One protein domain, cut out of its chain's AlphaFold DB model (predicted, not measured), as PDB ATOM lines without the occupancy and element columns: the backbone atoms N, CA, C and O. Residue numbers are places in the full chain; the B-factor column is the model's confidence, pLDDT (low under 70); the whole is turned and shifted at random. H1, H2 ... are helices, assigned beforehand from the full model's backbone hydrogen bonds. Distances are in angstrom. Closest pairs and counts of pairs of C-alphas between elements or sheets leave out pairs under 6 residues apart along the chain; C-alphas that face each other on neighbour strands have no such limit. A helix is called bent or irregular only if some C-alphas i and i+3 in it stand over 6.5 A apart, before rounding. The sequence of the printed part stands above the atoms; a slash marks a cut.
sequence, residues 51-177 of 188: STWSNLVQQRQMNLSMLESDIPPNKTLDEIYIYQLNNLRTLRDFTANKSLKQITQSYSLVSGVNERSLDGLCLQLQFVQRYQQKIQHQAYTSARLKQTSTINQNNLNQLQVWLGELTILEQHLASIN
ATOM      1  N   SER A  51      25.333  98.579 -40.640       81.00
ATOM      2  CA  SER A  51      24.203  99.019 -41.462       81.00
ATOM      3  C   SER A  51      24.569  99.126 -42.944       81.00
ATOM      4  O   SER A  51      23.820  98.639 -43.790       81.00
ATOM      5  N   THR A  52      25.737  99.681 -43.293       81.38
ATOM      6  CA  THR A  52      26.168  99.780 -44.699       81.38
ATOM      7  C   THR A  52      26.402  98.402 -45.319       81.38
ATOM      8  O   THR A  52      25.942  98.162 -46.437       81.38
ATOM      9  N   TRP A  53      27.000  97.459 -44.585       85.50
ATOM     10  CA  TRP A  53      27.127  96.065 -45.032       85.50
ATOM     11  C   TRP A  53      25.777  95.344 -45.138       85.50
ATOM     12  O   TRP A  53      25.543  94.611 -46.099       85.50
ATOM     13  N   SER A  54      24.856  95.583 -44.204       83.56
ATOM     14  CA  SER A  54      23.493  95.043 -44.261       83.56
ATOM     15  C   SER A  54      22.711  95.580 -45.466       83.56
ATOM     16  O   SER A  54      22.016  94.821 -46.144       83.56
ATOM     17  N   ASN A  55      22.867  96.864 -45.798       86.00
ATOM     18  CA  ASN A  55      22.227  97.474 -46.965       86.00
ATOM     19  C   ASN A  55      22.657  96.797 -48.274       86.00
ATOM     20  O   ASN A  55      21.815  96.595 -49.147       86.00
ATOM     21  N   LEU A  56      23.923  96.373 -48.390       86.69
ATOM     22  CA  LEU A  56      24.396  95.595 -49.544       86.69
ATOM     23  C   LEU A  56      23.623  94.281 -49.703       86.69
ATOM     24  O   LEU A  56      23.247  93.907 -50.813       86.69
ATOM     25  N   VAL A  57      23.341  93.599 -48.591       85.50
ATOM     26  CA  VAL A  57      22.556  92.356 -48.597       85.50
ATOM     27  C   VAL A  57      21.112  92.627 -49.013       85.50
ATOM     28  O   VAL A  57      20.558  91.885 -49.823       85.50
ATOM     29  N   GLN A  58      20.500  93.690 -48.487       85.56
ATOM     30  CA  GLN A  58      19.111  94.045 -48.795       85.56
ATOM     31  C   GLN A  58      18.928  94.463 -50.261       85.56
ATOM     32  O   GLN A  58      17.955  94.073 -50.901       85.56
ATOM     33  N   GLN A  59      19.880  95.216 -50.816       86.12
ATOM     34  CA  GLN A  59      19.820  95.726 -52.192       86.12
ATOM     35  C   GLN A  59      20.263  94.706 -53.243       86.12
ATOM     36  O   GLN A  59      20.092  94.936 -54.439       86.12
ATOM     37  N   ARG A  60      20.778  93.551 -52.817       83.88
ATOM     38  CA  ARG A  60      21.285  92.487 -53.686       83.88
ATOM     39  C   ARG A  60      20.316  92.100 -54.807       83.88
ATOM     40  O   ARG A  60      20.703  92.087 -55.970       83.88
ATOM     41  N   GLN A  61      19.060  91.792 -54.470       82.06
ATOM     42  CA  GLN A  61      18.071  91.333 -55.455       82.06
ATOM     43  C   GLN A  61      17.727  92.432 -56.467       82.06
ATOM     44  O   GLN A  61      17.580  92.158 -57.656       82.06
ATOM     45  N   MET A  62      17.638  93.676 -55.993       84.19
ATOM     46  CA  MET A  62      17.415  94.840 -56.840       84.19
ATOM     47  C   MET A  62      18.583  95.022 -57.820       84.19
ATOM     48  O   MET A  62      18.355  95.054 -59.027       84.19
ATOM     49  N   ASN A  63      19.823  95.051 -57.324       82.81
ATOM     50  CA  ASN A  63      21.022  95.211 -58.153       82.81
ATOM     51  C   ASN A  63      21.152  94.092 -59.188       82.81
ATOM     52  O   ASN A  63      21.451  94.366 -60.347       82.81
ATOM     53  N   LEU A  64      20.856  92.850 -58.796       83.06
ATOM     54  CA  LEU A  64      20.828  91.717 -59.714       83.06
ATOM     55  C   LEU A  64      19.812  91.938 -60.843       83.06
ATOM     56  O   LEU A  64      20.178  91.887 -62.012       83.06
ATOM     57  N   SER A  65      18.558  92.252 -60.501       82.12
ATOM     58  CA  SER A  65      17.507  92.472 -61.503       82.12
ATOM     59  C   SER A  65      17.837  93.611 -62.475       82.12
ATOM     60  O   SER A  65      17.533  93.521 -63.663       82.12
ATOM     61  N   MET A  66      18.508  94.663 -61.996       81.25
ATOM     62  CA  MET A  66      18.961  95.789 -62.818       81.25
ATOM     63  C   MET A  66      20.129  95.435 -63.739       81.25
ATOM     64  O   MET A  66      20.240  96.007 -64.817       81.25
ATOM     65  N   LEU A  67      21.010  94.529 -63.315       83.12
ATOM     66  CA  LEU A  67      22.120  94.041 -64.132       83.12
ATOM     67  C   LEU A  67      21.658  93.066 -65.220       83.12
ATOM     68  O   LEU A  67      22.259  93.050 -66.292       83.12
ATOM     69  N   GLU A  68      20.623  92.269 -64.937       82.25
ATOM     70  CA  GLU A  68      20.007  91.320 -65.877       82.25
ATOM     71  C   GLU A  68      19.113  92.028 -66.909       82.25
ATOM     72  O   GLU A  68      19.051  91.633 -68.070       82.25
ATOM     73  N   SER A  69      18.428  93.096 -66.500       75.38
ATOM     74  CA  SER A  69      17.559  93.860 -67.390       75.38
ATOM     75  C   SER A  69      18.393  94.874 -68.178       75.38
ATOM     76  O   SER A  69      18.934  95.812 -67.593       75.38
ATOM     77  N   ASP A  70      18.487  94.745 -69.506       79.12
ATOM     78  CA  ASP A  70      19.207  95.703 -70.366       79.12
ATOM     79  C   ASP A  70      18.446  97.035 -70.535       79.12
ATOM     80  O   ASP A  70      18.079  97.471 -71.624       79.12
ATOM     81  N   ILE A  71      18.157  97.692 -69.415       83.62
ATOM     82  CA  ILE A  71      17.386  98.928 -69.369       83.62
ATOM     83  C   ILE A  71      18.303 100.078 -69.824       83.62
ATOM     84  O   ILE A  71      19.451 100.174 -69.356       83.62
ATOM     85  N   PRO A  72      17.835 100.961 -70.728       87.50
ATOM     86  CA  PRO A  72      18.590 102.139 -71.126       87.50
ATOM     87  C   PRO A  72      18.685 103.156 -69.971       87.50
ATOM     88  O   PRO A  72      17.786 103.211 -69.122       87.50
ATOM     89  N   PRO A  73      19.739 103.995 -69.946       89.06
ATOM     90  CA  PRO A  73      19.886 105.076 -68.981       89.06
ATOM     91  C   PRO A  73      18.637 105.953 -68.914       89.06
ATOM     92  O   PRO A  73      18.076 106.371 -69.929       89.06
ATOM     93  N   ASN A  74      18.181 106.217 -67.696       90.56
ATOM     94  CA  ASN A  74      16.983 106.998 -67.440       90.56
ATOM     95  C   ASN A  74      17.078 107.681 -66.074       90.56
ATOM     96  O   ASN A  74      17.932 107.353 -65.255       90.56
ATOM     97  N   LYS A  75      16.157 108.612 -65.808       90.38
ATOM     98  CA  LYS A  75      16.172 109.416 -64.578       90.38
ATOM     99  C   LYS A  75      16.145 108.567 -63.302       90.38
ATOM    100  O   LYS A  75      16.818 108.911 -62.342       90.38
ATOM    101  N   THR A  76      15.395 107.467 -63.294       89.88
ATOM    102  CA  THR A  76      15.305 106.573 -62.134       89.88
ATOM    103  C   THR A  76      16.638 105.870 -61.885       89.88
ATOM    104  O   THR A  76      17.122 105.832 -60.755       89.88
ATOM    105  N   LEU A  77      17.272 105.354 -62.941       90.56
ATOM    106  CA  LEU A  77      18.584 104.720 -62.835       90.56
ATOM    107  C   LEU A  77      19.690 105.720 -62.479       90.56
ATOM    108  O   LEU A  77      20.619 105.344 -61.773       90.56
ATOM    109  N   ASP A  78      19.569 106.991 -62.874       92.31
ATOM    110  CA  ASP A  78      20.493 108.043 -62.435       92.31
ATOM    111  C   ASP A  78      20.463 108.229 -60.916       92.31
ATOM    112  O   ASP A  78      21.511 108.366 -60.286       92.31
ATOM    113  N   GLU A  79      19.273 108.235 -60.312       92.06
ATOM    114  CA  GLU A  79      19.125 108.365 -58.859       92.06
ATOM    115  C   GLU A  79      19.730 107.168 -58.129       92.06
ATOM    116  O   GLU A  79      20.485 107.350 -57.169       92.06
ATOM    117  N   ILE A  80      19.460 105.960 -58.625       91.12
ATOM    118  CA  ILE A  80      20.032 104.723 -58.089       91.12
ATOM    119  C   ILE A  80      21.557 104.749 -58.213       91.12
ATOM    120  O   ILE A  80      22.256 104.479 -57.241       91.12
ATOM    121  N   TYR A  81      22.084 105.142 -59.369       92.31
ATOM    122  CA  TYR A  81      23.516 105.269 -59.615       92.31
ATOM    123  C   TYR A  81      24.197 106.245 -58.655       92.31
ATOM    124  O   TYR A  81      25.189 105.897 -58.012       92.31
ATOM    125  N   ILE A  82      23.641 107.447 -58.495       93.19
ATOM    126  CA  ILE A  82      24.176 108.461 -57.579       93.19
ATOM    127  C   ILE A  82      24.124 107.963 -56.129       93.19
ATOM    128  O   ILE A  82      25.073 108.159 -55.364       93.19
ATOM    129  N   TYR A  83      23.026 107.313 -55.736       92.00
ATOM    130  CA  TYR A  83      22.890 106.727 -54.408       92.00
ATOM    131  C   TYR A  83      23.947 105.641 -54.167       92.00
ATOM    132  O   TYR A  83      24.648 105.671 -53.154       92.00
ATOM    133  N   GLN A  84      24.116 104.721 -55.117       91.75
ATOM    134  CA  GLN A  84      25.059 103.615 -54.998       91.75
ATOM    135  C   GLN A  84      26.514 104.077 -54.983       91.75
ATOM    136  O   GLN A  84      27.292 103.545 -54.190       91.75
ATOM    137  N   LEU A  85      26.874 105.085 -55.782       93.19
ATOM    138  CA  LEU A  85      28.191 105.723 -55.731       93.19
ATOM    139  C   LEU A  85      28.494 106.287 -54.343       93.19
ATOM    140  O   LEU A  85      29.568 106.045 -53.793       93.19
ATOM    141  N   ASN A  86      27.549 107.031 -53.766       91.00
ATOM    142  CA  ASN A  86      27.722 107.605 -52.434       91.00
ATOM    143  C   ASN A  86      27.821 106.522 -51.357       91.00
ATOM    144  O   ASN A  86      28.666 106.629 -50.472       91.00
ATOM    145  N   ASN A  87      26.995 105.475 -51.438       90.06
ATOM    146  CA  ASN A  87      27.031 104.371 -50.483       90.06
ATOM    147  C   ASN A  87      28.371 103.614 -50.548       90.06
ATOM    148  O   ASN A  87      28.999 103.394 -49.516       90.06
ATOM    149  N   LEU A  88      28.864 103.298 -51.752       92.19
ATOM    150  CA  LEU A  88      30.167 102.648 -51.938       92.19
ATOM    151  C   LEU A  88      31.326 103.514 -51.438       92.19
ATOM    152  O   LEU A  88      32.245 102.995 -50.809       92.19
ATOM    153  N   ARG A  89      31.283 104.827 -51.684       90.62
ATOM    154  CA  ARG A  89      32.297 105.761 -51.178       90.62
ATOM    155  C   ARG A  89      32.324 105.775 -49.652       90.62
ATOM    156  O   ARG A  89      33.379 105.577 -49.064       90.62
ATOM    157  N   THR A  90      31.162 105.911 -49.018       87.94
ATOM    158  CA  THR A  90      31.029 105.849 -47.556       87.94
ATOM    159  C   THR A  90      31.531 104.515 -46.997       87.94
ATOM    160  O   THR A  90      32.260 104.490 -46.010       87.94
ATOM    161  N   LEU A  91      31.189 103.396 -47.643       88.31
ATOM    162  CA  LEU A  91      31.683 102.079 -47.251       88.31
ATOM    163  C   LEU A  91      33.215 102.014 -47.320       88.31
ATOM    164  O   LEU A  91      33.854 101.520 -46.393       88.31
ATOM    165  N   ARG A  92      33.811 102.546 -48.391       86.81
ATOM    166  CA  ARG A  92      35.266 102.600 -48.556       86.81
ATOM    167  C   ARG A  92      35.941 103.411 -47.453       86.81
ATOM    168  O   ARG A  92      36.934 102.939 -46.892       86.81
ATOM    169  N   ASP A  93      35.377 104.560 -47.096       86.00
ATOM    170  CA  ASP A  93      35.881 105.397 -46.005       86.00
ATOM    171  C   ASP A  93      35.886 104.624 -44.672       86.00
ATOM    172  O   ASP A  93      36.909 104.582 -43.987       86.00
ATOM    173  N   PHE A  94      34.802 103.902 -44.354       82.19
ATOM    174  CA  PHE A  94      34.717 103.068 -43.142       82.19
ATOM    175  C   PHE A  94      35.666 101.870 -43.145       82.19
ATOM    176  O   PHE A  94      36.129 101.432 -42.095       82.19
ATOM    177  N   THR A  95      36.022 101.351 -44.318       79.75
ATOM    178  CA  THR A  95      37.053 100.306 -44.425       79.75
ATOM    179  C   THR A  95      38.481 100.848 -44.318       79.75
ATOM    180  O   THR A  95      39.423 100.114 -44.607       79.75
ATOM    181  N   ALA A  96      38.666 102.113 -43.920       81.12
ATOM    182  CA  ALA A  96      39.958 102.798 -43.886       81.12
ATOM    183  C   ALA A  96      40.687 102.744 -45.242       81.12
ATOM    184  O   ALA A  96      41.906 102.582 -45.299       81.12
ATOM    185  N   ASN A  97      39.933 102.851 -46.344       80.19
ATOM    186  CA  ASN A  97      40.439 102.776 -47.717       80.19
ATOM    187  C   ASN A  97      41.183 101.472 -48.065       80.19
ATOM    188  O   ASN A  97      42.003 101.461 -48.987       80.19
ATOM    189  N   LYS A  98      40.890 100.369 -47.362       84.06
ATOM    190  CA  LYS A  98      41.425  99.046 -47.702       84.06
ATOM    191  C   LYS A  98      41.052  98.652 -49.130       84.06
ATOM    192  O   LYS A  98      39.974  98.979 -49.631       84.06
ATOM    193  N   SER A  99      41.947  97.923 -49.787       85.94
ATOM    194  CA  SER A  99      41.684  97.360 -51.109       85.94
ATOM    195  C   SER A  99      40.684  96.195 -51.022       85.94
ATOM    196  O   SER A  99      40.516  95.597 -49.953       85.94
ATOM    197  N   LEU A 100      40.014  95.841 -52.122       86.19
ATOM    198  CA  LEU A 100      39.095  94.695 -52.137       86.19
ATOM    199  C   LEU A 100      39.839  93.393 -51.846       86.19
ATOM    200  O   LEU A 100      39.304  92.521 -51.163       86.19
ATOM    201  N   LYS A 101      41.097  93.273 -52.284       83.38
ATOM    202  CA  LYS A 101      41.960  92.143 -51.905       83.38
ATOM    203  C   LYS A 101      42.129  92.033 -50.387       83.38
ATOM    204  O   LYS A 101      42.015  90.948 -49.830       83.38
ATOM    205  N   GLN A 102      42.381  93.148 -49.706       83.69
ATOM    206  CA  GLN A 102      42.519  93.151 -48.247       83.69
ATOM    207  C   GLN A 102      41.192  92.814 -47.565       83.69
ATOM    208  O   GLN A 102      41.166  92.010 -46.638       83.69
ATOM    209  N   ILE A 103      40.088  93.385 -48.054       84.25
ATOM    210  CA  ILE A 103      38.744  93.130 -47.527       84.25
ATOM    211  C   ILE A 103      38.386  91.649 -47.674       84.25
ATOM    212  O   ILE A 103      38.001  91.032 -46.692       84.25
ATOM    213  N   THR A 104      38.577  91.053 -48.850       80.75
ATOM    214  CA  THR A 104      38.294  89.625 -49.106       80.75
ATOM    215  C   THR A 104      39.191  88.675 -48.310       80.75
ATOM    216  O   THR A 104      38.765  87.584 -47.952       80.75
ATOM    217  N   GLN A 105      40.417  89.067 -47.965       80.25
ATOM    218  CA  GLN A 105      41.295  88.240 -47.128       80.25
ATOM    219  C   GLN A 105      40.943  88.299 -45.638       80.25
ATOM    220  O   GLN A 105      41.223  87.348 -44.911       80.25
ATOM    221  N   SER A 106      40.341  89.399 -45.175       77.19
ATOM    222  CA  SER A 106      40.051  89.625 -43.756       77.19
ATOM    223  C   SER A 106      38.567  89.807 -43.444       77.19
ATOM    224  O   SER A 106      38.250  90.298 -42.364       77.19
ATOM    225  N   TYR A 107      37.649  89.484 -44.362       70.62
ATOM    226  CA  TYR A 107      36.230  89.823 -44.191       70.62
ATOM    227  C   TYR A 107      35.616  89.130 -42.972       70.62
ATOM    228  O   TYR A 107      34.801  89.731 -42.285       70.62
ATOM    229  N   SER A 108      36.068  87.914 -42.653       67.31
ATOM    230  CA  SER A 108      35.647  87.161 -41.465       67.31
ATOM    231  C   SER A 108      36.035  87.835 -40.147       67.31
ATOM    232  O   SER A 108      35.459  87.527 -39.108       67.31
ATOM    233  N   LEU A 109      36.998  88.762 -40.181       66.69
ATOM    234  CA  LEU A 109      37.413  89.576 -39.038       66.69
ATOM    235  C   LEU A 109      36.617  90.884 -38.933       66.69
ATOM    236  O   LEU A 109      36.760  91.606 -37.949       66.69
ATOM    237  N   VAL A 110      35.803  91.219 -39.938       64.94
ATOM    238  CA  VAL A 110      34.971  92.423 -39.940       64.94
ATOM    239  C   VAL A 110      33.570  92.044 -39.471       64.94
ATOM    240  O   VAL A 110      32.835  91.335 -40.157       64.94
ATOM    241  N   SER A 111      33.192  92.527 -38.286       58.50
ATOM    242  CA  SER A 111      31.864  92.282 -37.713       58.50
ATOM    243  C   SER A 111      30.756  92.696 -38.689       58.50
ATOM    244  O   SER A 111      30.783  93.793 -39.248       58.50
ATOM    245  N   GLY A 112      29.790  91.803 -38.921       61.84
ATOM    246  CA  GLY A 112      28.667  92.029 -39.838       61.84
ATOM    247  C   GLY A 112      28.949  91.766 -41.321       61.84
ATOM    248  O   GLY A 112      28.005  91.802 -42.110       61.84
ATOM    249  N   VAL A 113      30.190  91.453 -41.711       73.00
ATOM    250  CA  VAL A 113      30.524  91.092 -43.096       73.00
ATOM    251  C   VAL A 113      30.421  89.585 -43.278       73.00
ATOM    252  O   VAL A 113      31.034  88.800 -42.560       73.00
ATOM    253  N   ASN A 114      29.633  89.171 -44.261       76.06
ATOM    254  CA  ASN A 114      29.468  87.779 -44.654       76.06
ATOM    255  C   ASN A 114      29.521  87.647 -46.182       76.06
ATOM    256  O   ASN A 114      29.615  88.628 -46.920       76.06
ATOM    257  N   GLU A 115      29.435  86.421 -46.682       80.25
ATOM    258  CA  GLU A 115      29.475  86.159 -48.122       80.25
ATOM    259  C   GLU A 115      28.390  86.919 -48.902       80.25
ATOM    260  O   GLU A 115      28.646  87.417 -49.995       80.25
ATOM    261  N   ARG A 116      27.187  87.079 -48.331       82.31
ATOM    262  CA  ARG A 116      26.088  87.806 -48.985       82.31
ATOM    263  C   ARG A 116      26.369  89.300 -49.081       82.31
ATOM    264  O   ARG A 116      25.925  89.932 -50.034       82.31
ATOM    265  N   SER A 117      27.071  89.874 -48.108       85.25
ATOM    266  CA  SER A 117      27.446  91.284 -48.161       85.25
ATOM    267  C   SER A 117      28.583  91.519 -49.159       85.25
ATOM    268  O   SER A 117      28.566  92.525 -49.860       85.25
ATOM    269  N   LEU A 118      29.524  90.572 -49.290       86.00
ATOM    270  CA  LEU A 118      30.543  90.606 -50.348       86.00
ATOM    271  C   LEU A 118      29.932  90.463 -51.749       86.00
ATOM    272  O   LEU A 118      30.354  91.149 -52.675       86.00
ATOM    273  N   ASP A 119      28.902  89.631 -51.898       85.69
ATOM    274  CA  ASP A 119      28.122  89.552 -53.134       85.69
ATOM    275  C   ASP A 119      27.383  90.853 -53.448       85.69
ATOM    276  O   ASP A 119      27.488  91.391 -54.545       85.69
ATOM    277  N   GLY A 120      26.676  91.412 -52.462       88.75
ATOM    278  CA  GLY A 120      26.014  92.705 -52.621       88.75
ATOM    279  C   GLY A 120      26.992  93.806 -53.045       88.75
ATOM    280  O   GLY A 120      26.674  94.593 -53.937       88.75
ATOM    281  N   LEU A 121      28.205  93.811 -52.472       91.00
ATOM    282  CA  LEU A 121      29.297  94.699 -52.878       91.00
ATOM    283  C   LEU A 121      29.703  94.475 -54.341       91.00
ATOM    284  O   LEU A 121      29.814  95.447 -55.089       91.00
ATOM    285  N   CYS A 122      29.886  93.218 -54.754       90.12
ATOM    286  CA  CYS A 122      30.205  92.855 -56.137       90.12
ATOM    287  C   CYS A 122      29.143  93.382 -57.113       90.12
ATOM    288  O   CYS A 122      29.469  94.129 -58.036       90.12
ATOM    289  N   LEU A 123      27.866  93.076 -56.868       89.62
ATOM    290  CA  LEU A 123      26.753  93.498 -57.722       89.62
ATOM    291  C   LEU A 123      26.636  95.024 -57.808       89.62
ATOM    292  O   LEU A 123      26.388  95.573 -58.880       89.62
ATOM    293  N   GLN A 124      26.833  95.733 -56.697       92.44
ATOM    294  CA  GLN A 124      26.748  97.192 -56.688       92.44
ATOM    295  C   GLN A 124      27.910  97.844 -57.453       92.44
ATOM    296  O   GLN A 124      27.699  98.788 -58.215       92.44
ATOM    297  N   LEU A 125      29.133  97.323 -57.300       93.25
ATOM    298  CA  LEU A 125      30.290  97.785 -58.073       93.25
ATOM    299  C   LEU A 125      30.103  97.522 -59.574       93.25
ATOM    300  O   LEU A 125      30.387  98.402 -60.387       93.25
ATOM    301  N   GLN A 126      29.564  96.358 -59.940       90.81
ATOM    302  CA  GLN A 126      29.234  96.035 -61.328       90.81
ATOM    303  C   GLN A 126      28.174  96.957 -61.908       90.81
ATOM    304  O   GLN A 126      28.322  97.415 -63.041       90.81
ATOM    305  N   PHE A 127      27.121  97.255 -61.146       91.25
ATOM    306  CA  PHE A 127      26.097  98.194 -61.588       91.25
ATOM    307  C   PHE A 127      26.711  99.562 -61.878       91.25
ATOM    308  O   PHE A 127      26.522 100.093 -62.971       91.25
ATOM    309  N   VAL A 128      27.503 100.102 -60.947       92.94
ATOM    310  CA  VAL A 128      28.184 101.391 -61.123       92.94
ATOM    311  C   VAL A 128      29.087 101.375 -62.356       92.94
ATOM    312  O   VAL A 128      29.025 102.303 -63.165       92.94
ATOM    313  N   GLN A 129      29.878 100.316 -62.548       92.12
ATOM    314  CA  GLN A 129      30.767 100.185 -63.702       92.12
ATOM    315  C   GLN A 129      29.992 100.139 -65.028       92.12
ATOM    316  O   GLN A 129      30.297 100.906 -65.944       92.12
ATOM    317  N   ARG A 130      28.969  99.282 -65.130       89.88
ATOM    318  CA  ARG A 130      28.169  99.130 -66.354       89.88
ATOM    319  C   ARG A 130      27.334 100.365 -66.654       89.88
ATOM    320  O   ARG A 130      27.236 100.763 -67.810       89.88
ATOM    321  N   TYR A 131      26.741 100.987 -65.637       91.00
ATOM    322  CA  TYR A 131      25.940 102.193 -65.827       91.00
ATOM    323  C   TYR A 131      26.806 103.360 -66.305       91.00
ATOM    324  O   TYR A 131      26.448 104.037 -67.267       91.00
ATOM    325  N   GLN A 132      27.998 103.531 -65.720       91.44
ATOM    326  CA  GLN A 132      28.976 104.521 -66.176       91.44
ATOM    327  C   GLN A 132      29.375 104.285 -67.642       91.44
ATOM    328  O   GLN A 132      29.392 105.231 -68.429       91.44
ATOM    329  N   GLN A 133      29.639 103.033 -68.033       91.12
ATOM    330  CA  GLN A 133      29.926 102.675 -69.427       91.12
ATOM    331  C   GLN A 133      28.742 102.986 -70.353       91.12
ATOM    332  O   GLN A 133      28.934 103.609 -71.394       91.12
ATOM    333  N   LYS A 134      27.508 102.618 -69.974       91.06
ATOM    334  CA  LYS A 134      26.296 102.905 -70.763       91.06
ATOM    335  C   LYS A 134      26.109 104.404 -70.994       91.06
ATOM    336  O   LYS A 134      25.859 104.811 -72.128       91.06
ATOM    337  N   ILE A 135      26.273 105.221 -69.952       91.69
ATOM    338  CA  ILE A 135      26.178 106.681 -70.065       91.69
ATOM    339  C   ILE A 135      27.213 107.217 -71.062       91.69
ATOM    340  O   ILE A 135      26.868 108.029 -71.918       91.69
ATOM    341  N   GLN A 136      28.462 106.746 -70.977       90.44
ATOM    342  CA  GLN A 136      29.548 107.180 -71.861       90.44
ATOM    343  C   GLN A 136      29.316 106.756 -73.315       90.44
ATOM    344  O   GLN A 136      29.396 107.591 -74.213       90.44
ATOM    345  N   HIS A 137      28.986 105.483 -73.553       90.62
ATOM    346  CA  HIS A 137      28.768 104.948 -74.899       90.62
ATOM    347  C   HIS A 137      27.578 105.589 -75.611       90.62
ATOM    348  O   HIS A 137      27.636 105.814 -76.817       90.62
ATOM    349  N   GLN A 138      26.505 105.895 -74.881       91.12
ATOM    350  CA  GLN A 138      25.299 106.498 -75.450       91.12
ATOM    351  C   GLN A 138      25.326 108.033 -75.424       91.12
ATOM    352  O   GLN A 138      24.336 108.658 -75.799       91.12
ATOM    353  N   ALA A 139      26.420 108.643 -74.945       89.00
ATOM    354  CA  ALA A 139      26.511 110.075 -74.658       89.00
ATOM    355  C   ALA A 139      25.294 110.595 -73.860       89.00
ATOM    356  O   ALA A 139      24.834 111.727 -74.040       89.00
ATOM    357  N   TYR A 140      24.745 109.746 -72.984       90.94
ATOM    358  CA  TYR A 140      23.550 110.065 -72.221       90.94
ATOM    359  C   TYR A 140      23.867 111.163 -71.214       90.94
ATOM    360  O   TYR A 140      24.926 111.193 -70.589       90.94
ATOM    361  N   THR A 141      22.940 112.091 -71.025       87.75
ATOM    362  CA  THR A 141      23.077 113.108 -69.993       87.75
ATOM    363  C   THR A 141      21.712 113.573 -69.526       87.75
ATOM    364  O   THR A 141      20.871 113.984 -70.322       87.75
ATOM    365  N   SER A 142      21.526 113.591 -68.210       92.06
ATOM    366  CA  SER A 142      20.351 114.161 -67.561       92.06
ATOM    367  C   SER A 142      20.712 115.405 -66.746       92.06
ATOM    368  O   SER A 142      21.874 115.646 -66.402       92.06
ATOM    369  N   ALA A 143      19.701 116.212 -66.404       90.44
ATOM    370  CA  ALA A 143      19.879 117.365 -65.520       90.44
ATOM    371  C   ALA A 143      20.466 116.953 -64.158       90.44
ATOM    372  O   ALA A 143      21.305 117.659 -63.599       90.44
ATOM    373  N   ARG A 144      20.070 115.776 -63.656       89.56
ATOM    374  CA  ARG A 144      20.519 115.256 -62.366       89.56
ATOM    375  C   ARG A 144      21.987 114.833 -62.395       89.56
ATOM    376  O   ARG A 144      22.740 115.209 -61.494       89.56
ATOM    377  N   LEU A 145      22.412 114.126 -63.446       90.62
ATOM    378  CA  LEU A 145      23.818 113.761 -63.649       90.62
ATOM    379  C   LEU A 145      24.707 114.998 -63.826       90.62
ATOM    380  O   LEU A 145      25.786 115.057 -63.247       90.62
ATOM    381  N   LYS A 146      24.233 116.023 -64.548       91.12
ATOM    382  CA  LYS A 146      24.939 117.311 -64.684       91.12
ATOM    383  C   LYS A 146      25.145 117.992 -63.333       91.12
ATOM    384  O   LYS A 146      26.272 118.350 -62.996       91.12
ATOM    385  N   GLN A 147      24.076 118.119 -62.546       91.44
ATOM    386  CA  GLN A 147      24.112 118.770 -61.231       91.44
ATOM    387  C   GLN A 147      25.086 118.083 -60.261       91.44
ATOM    388  O   GLN A 147      25.693 118.741 -59.423       91.44
ATOM    389  N   THR A 148      25.234 116.764 -60.377       88.88
ATOM    390  CA  THR A 148      26.068 115.946 -59.483       88.88
ATOM    391  C   THR A 148      27.409 115.546 -60.097       88.88
ATOM    392  O   THR A 148      28.165 114.814 -59.468       88.88
ATOM    393  N   SER A 149      27.743 116.049 -61.288       89.12
ATOM    394  CA  SER A 149      28.893 115.601 -62.087       89.12
ATOM    395  C   SER A 149      30.224 115.650 -61.329       89.12
ATOM    396  O   SER A 149      30.916 114.639 -61.264       89.12
ATOM    397  N   THR A 150      30.543 116.770 -60.674       90.56
ATOM    398  CA  THR A 150      31.771 116.919 -59.873       90.56
ATOM    399  C   THR A 150      31.829 115.928 -58.708       90.56
ATOM    400  O   THR A 150      32.860 115.303 -58.471       90.56
ATOM    401  N   ILE A 151      30.717 115.754 -57.986       88.69
ATOM    402  CA  ILE A 151      30.641 114.846 -56.832       88.69
ATOM    403  C   ILE A 151      30.783 113.397 -57.300       88.69
ATOM    404  O   ILE A 151      31.567 112.638 -56.732       88.69
ATOM    405  N   ASN A 152      30.070 113.024 -58.361       90.31
ATOM    406  CA  ASN A 152      30.119 111.680 -58.925       90.31
ATOM    407  C   ASN A 152      31.518 111.360 -59.450       90.31
ATOM    408  O   ASN A 152      32.015 110.269 -59.196       90.31
ATOM    409  N   GLN A 153      32.178 112.315 -60.111       91.06
ATOM    410  CA  GLN A 153      33.549 112.138 -60.582       91.06
ATOM    411  C   GLN A 153      34.523 111.927 -59.417       91.06
ATOM    412  O   GLN A 153      35.356 111.028 -59.475       91.06
ATOM    413  N   ASN A 154      34.394 112.696 -58.333       91.38
ATOM    414  CA  ASN A 154      35.220 112.507 -57.141       91.38
ATOM    415  C   ASN A 154      34.980 111.140 -56.486       91.38
ATOM    416  O   ASN A 154      35.943 110.437 -56.178       91.38
ATOM    417  N   ASN A 155      33.716 110.736 -56.326       91.88
ATOM    418  CA  ASN A 155      33.362 109.416 -55.802       91.88
ATOM    419  C   ASN A 155      33.926 108.292 -56.694       91.88
ATOM    420  O   ASN A 155      34.500 107.337 -56.182       91.88
ATOM    421  N   LEU A 156      33.817 108.410 -58.022       92.00
ATOM    422  CA  LEU A 156      34.382 107.448 -58.975       92.00
ATOM    423  C   LEU A 156      35.905 107.349 -58.865       92.00
ATOM    424  O   LEU A 156      36.437 106.243 -58.819       92.00
ATOM    425  N   ASN A 157      36.602 108.486 -58.784       91.25
ATOM    426  CA  ASN A 157      38.058 108.519 -58.630       91.25
ATOM    427  C   ASN A 157      38.488 107.812 -57.336       91.25
ATOM    428  O   ASN A 157      39.449 107.047 -57.322       91.25
ATOM    429  N   GLN A 158      37.746 108.021 -56.247       88.81
ATOM    430  CA  GLN A 158      37.972 107.311 -54.991       88.81
ATOM    431  C   GLN A 158      37.707 105.805 -55.143       88.81
ATOM    432  O   GLN A 158      38.496 104.985 -54.684       88.81
ATOM    433  N   LEU A 159      36.654 105.410 -55.853       92.31
ATOM    434  CA  LEU A 159      36.316 104.001 -56.070       92.31
ATOM    435  C   LEU A 159      37.167 103.298 -57.137       92.31
ATOM    436  O   LEU A 159      37.041 102.085 -57.292       92.31
ATOM    437  N   GLN A 160      38.060 104.000 -57.840       89.12
ATOM    438  CA  GLN A 160      38.820 103.448 -58.964       89.12
ATOM    439  C   GLN A 160      39.633 102.200 -58.591       89.12
ATOM    440  O   GLN A 160      39.694 101.256 -59.375       89.12
ATOM    441  N   VAL A 161      40.200 102.156 -57.381       89.25
ATOM    442  CA  VAL A 161      40.920 100.971 -56.879       89.25
ATOM    443  C   VAL A 161      39.982  99.770 -56.771       89.25
ATOM    444  O   VAL A 161      40.306  98.691 -57.250       89.25
ATOM    445  N   TRP A 162      38.794  99.953 -56.191       92.50
ATOM    446  CA  TRP A 162      37.812  98.876 -56.058       92.50
ATOM    447  C   TRP A 162      37.256  98.436 -57.411       92.50
ATOM    448  O   TRP A 162      37.125  97.242 -57.656       92.50
ATOM    449  N   LEU A 163      36.992  99.377 -58.317       90.44
ATOM    450  CA  LEU A 163      36.556  99.064 -59.679       90.44
ATOM    451  C   LEU A 163      37.637  98.300 -60.468       90.44
ATOM    452  O   LEU A 163      37.303  97.419 -61.254       90.44
ATOM    453  N   GLY A 164      38.921  98.598 -60.244       87.94
ATOM    454  CA  GLY A 164      40.046  97.873 -60.847       87.94
ATOM    455  C   GLY A 164      40.294  96.488 -60.238       87.94
ATOM    456  O   GLY A 164      40.782  95.593 -60.923       87.94
ATOM    457  N   GLU A 165      39.926  96.289 -58.973       89.12
ATOM    458  CA  GLU A 165      40.055  95.017 -58.249       89.12
ATOM    459  C   GLU A 165      38.770  94.171 -58.262       89.12
ATOM    460  O   GLU A 165      38.683  93.167 -57.551       89.12
ATOM    461  N   LEU A 166      37.771  94.538 -59.069       88.25
ATOM    462  CA  LEU A 166      36.490  93.831 -59.147       88.25
ATOM    463  C   LEU A 166      36.678  92.329 -59.433       88.25
ATOM    464  O   LEU A 166      36.071  91.483 -58.781       88.25
ATOM    465  N   THR A 167      37.599  91.993 -60.337       85.12
ATOM    466  CA  THR A 167      37.914  90.607 -60.714       85.12
ATOM    467  C   THR A 167      38.467  89.781 -59.552       85.12
ATOM    468  O   THR A 167      38.242  88.574 -59.496       85.12
ATOM    469  N   ILE A 168      39.153  90.408 -58.589       85.19
ATOM    470  CA  ILE A 168      39.649  89.735 -57.378       85.19
ATOM    471  C   ILE A 168      38.467  89.323 -56.498       85.19
ATOM    472  O   ILE A 168      38.424  88.198 -55.999       85.19
ATOM    473  N   LEU A 169      37.492  90.221 -56.332       84.25
ATOM    474  CA  LEU A 169      36.272  89.950 -55.575       84.25
ATOM    475  C   LEU A 169      35.444  88.841 -56.243       84.25
ATOM    476  O   LEU A 169      34.995  87.920 -55.563       84.25
ATOM    477  N   GLU A 170      35.314  88.873 -57.570       83.88
ATOM    478  CA  GLU A 170      34.643  87.825 -58.352       83.88
ATOM    479  C   GLU A 170      35.319  86.457 -58.196       83.88
ATOM    480  O   GLU A 170      34.646  85.450 -57.966       83.88
ATOM    481  N   GLN A 171      36.651  86.407 -58.294       84.12
ATOM    482  CA  GLN A 171      37.427  85.175 -58.123       84.12
ATOM    483  C   GLN A 171      37.288  84.605 -56.710       84.12
ATOM    484  O   GLN A 171      37.126  83.395 -56.553       84.12
ATOM    485  N   HIS A 172      37.320  85.466 -55.692       83.75
ATOM    486  CA  HIS A 172      37.139  85.063 -54.301       83.75
ATOM    487  C   HIS A 172      35.733  84.501 -54.043       83.75
ATOM    488  O   HIS A 172      35.584  83.448 -53.432       83.75
ATOM    489  N   LEU A 173      34.687  85.153 -54.557       80.56
ATOM    490  CA  LEU A 173      33.319  84.642 -54.435       80.56
ATOM    491  C   LEU A 173      33.139  83.307 -55.175       80.56
ATOM    492  O   LEU A 173      32.452  82.410 -54.680       80.56
ATOM    493  N   ALA A 174      33.788  83.146 -56.332       76.81
ATOM    494  CA  ALA A 174      33.764  81.902 -57.095       76.81
ATOM    495  C   ALA A 174      34.492  80.743 -56.391       76.81
ATOM    496  O   ALA A 174      34.076  79.598 -56.561       76.81
ATOM    497  N   SER A 175      35.547  81.014 -55.613       77.56
ATOM    498  CA  SER A 175      36.266  79.974 -54.862       77.56
ATOM    499  C   SER A 175      35.516  79.508 -53.613       77.56
ATOM    500  O   SER A 175      35.687  78.365 -53.197       77.56
ATOM    501  N   ILE A 176      34.669  80.365 -53.039       71.75
ATOM    502  CA  ILE A 176      33.841  80.032 -51.874       71.75
ATOM    503  C   ILE A 176      32.587  79.249 -52.291       71.75
ATOM    504  O   ILE A 176      32.239  78.252 -51.664       71.75
ATOM    505  N   ASN A 177      31.919  79.662 -53.373       63.78
ATOM    506  CA  ASN A 177      30.618  79.125 -53.773       63.78
ATOM    507  C   ASN A 177      30.699  78.348 -55.098       63.78
ATOM    508  O   ASN A 177      30.353  78.861 -56.164       63.78
TER     509      ASN A 177
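This is residues 51 to 177 of the 188 residues of an uncharacterized protein of Acinetobacter calcoaceticus (UniProt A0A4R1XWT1). A long helix, H4, runs through the middle of a compact body of helices; H2 crosses it, with kinked H5 packed on H2, while the two arms of bent H1 pack on its first half. At that end H6 packs on H4, and H3 on H6. The 127 printed residues hold six named helices, H1 to H6 in chain order, and no named strand: all helix, compact, radius of gyration of the C-alphas 14.3 A, spans 42 by 28 by 24 A.

H4, residues 115 to 137, measures 32.7 A, from C-alpha 115 at (29.475, 86.159, -48.122) to C-alpha 137 at (28.768, 104.948, -74.899). H2 is residues 75 to 94, 29.0 A. H5, residues 143 to 164, 28.4 A, is irregular, C-alphas 147 and 150 being 8.0 A apart, with a kink of 65 degrees near residue 154. H1, residues 51 to 68, was assigned as one helix by its hydrogen bonds but is bent, C-alphas 58 and 61 being 7.3 A apart; its arms are H1a, 51 to 58, and H1b, 61 to 68. H3, residues 100 to 109, is irregular, C-alphas 105 and 108 being 8.1 A apart. H6 is residues 166 to 176.

The hub H4 touches H1a about perpendicular, 79 degrees, with residues 116 to 124 alone; the closest C-alphas, of Leu 56 and Gly 120, are 4.5 A apart. H2 touches H5 at a steep tilt of 42 degrees, closest C-alphas Arg 89 and Asn 155, 6.0 A. H3, H4 and H6 form an up and down bundle, each running against the one before. Every O i to N i+4 pair is within hydrogen-bond range in H1a, H1b, H2, H4 and H6; H3 has 4 of 6, H5 14 of 18.

The farthest C-alphas, of Leu 109 and Ala 139, are 42.5 A apart. The printed part has no cut and no long link. Residues 108 to 112 and 177 are under pLDDT 70.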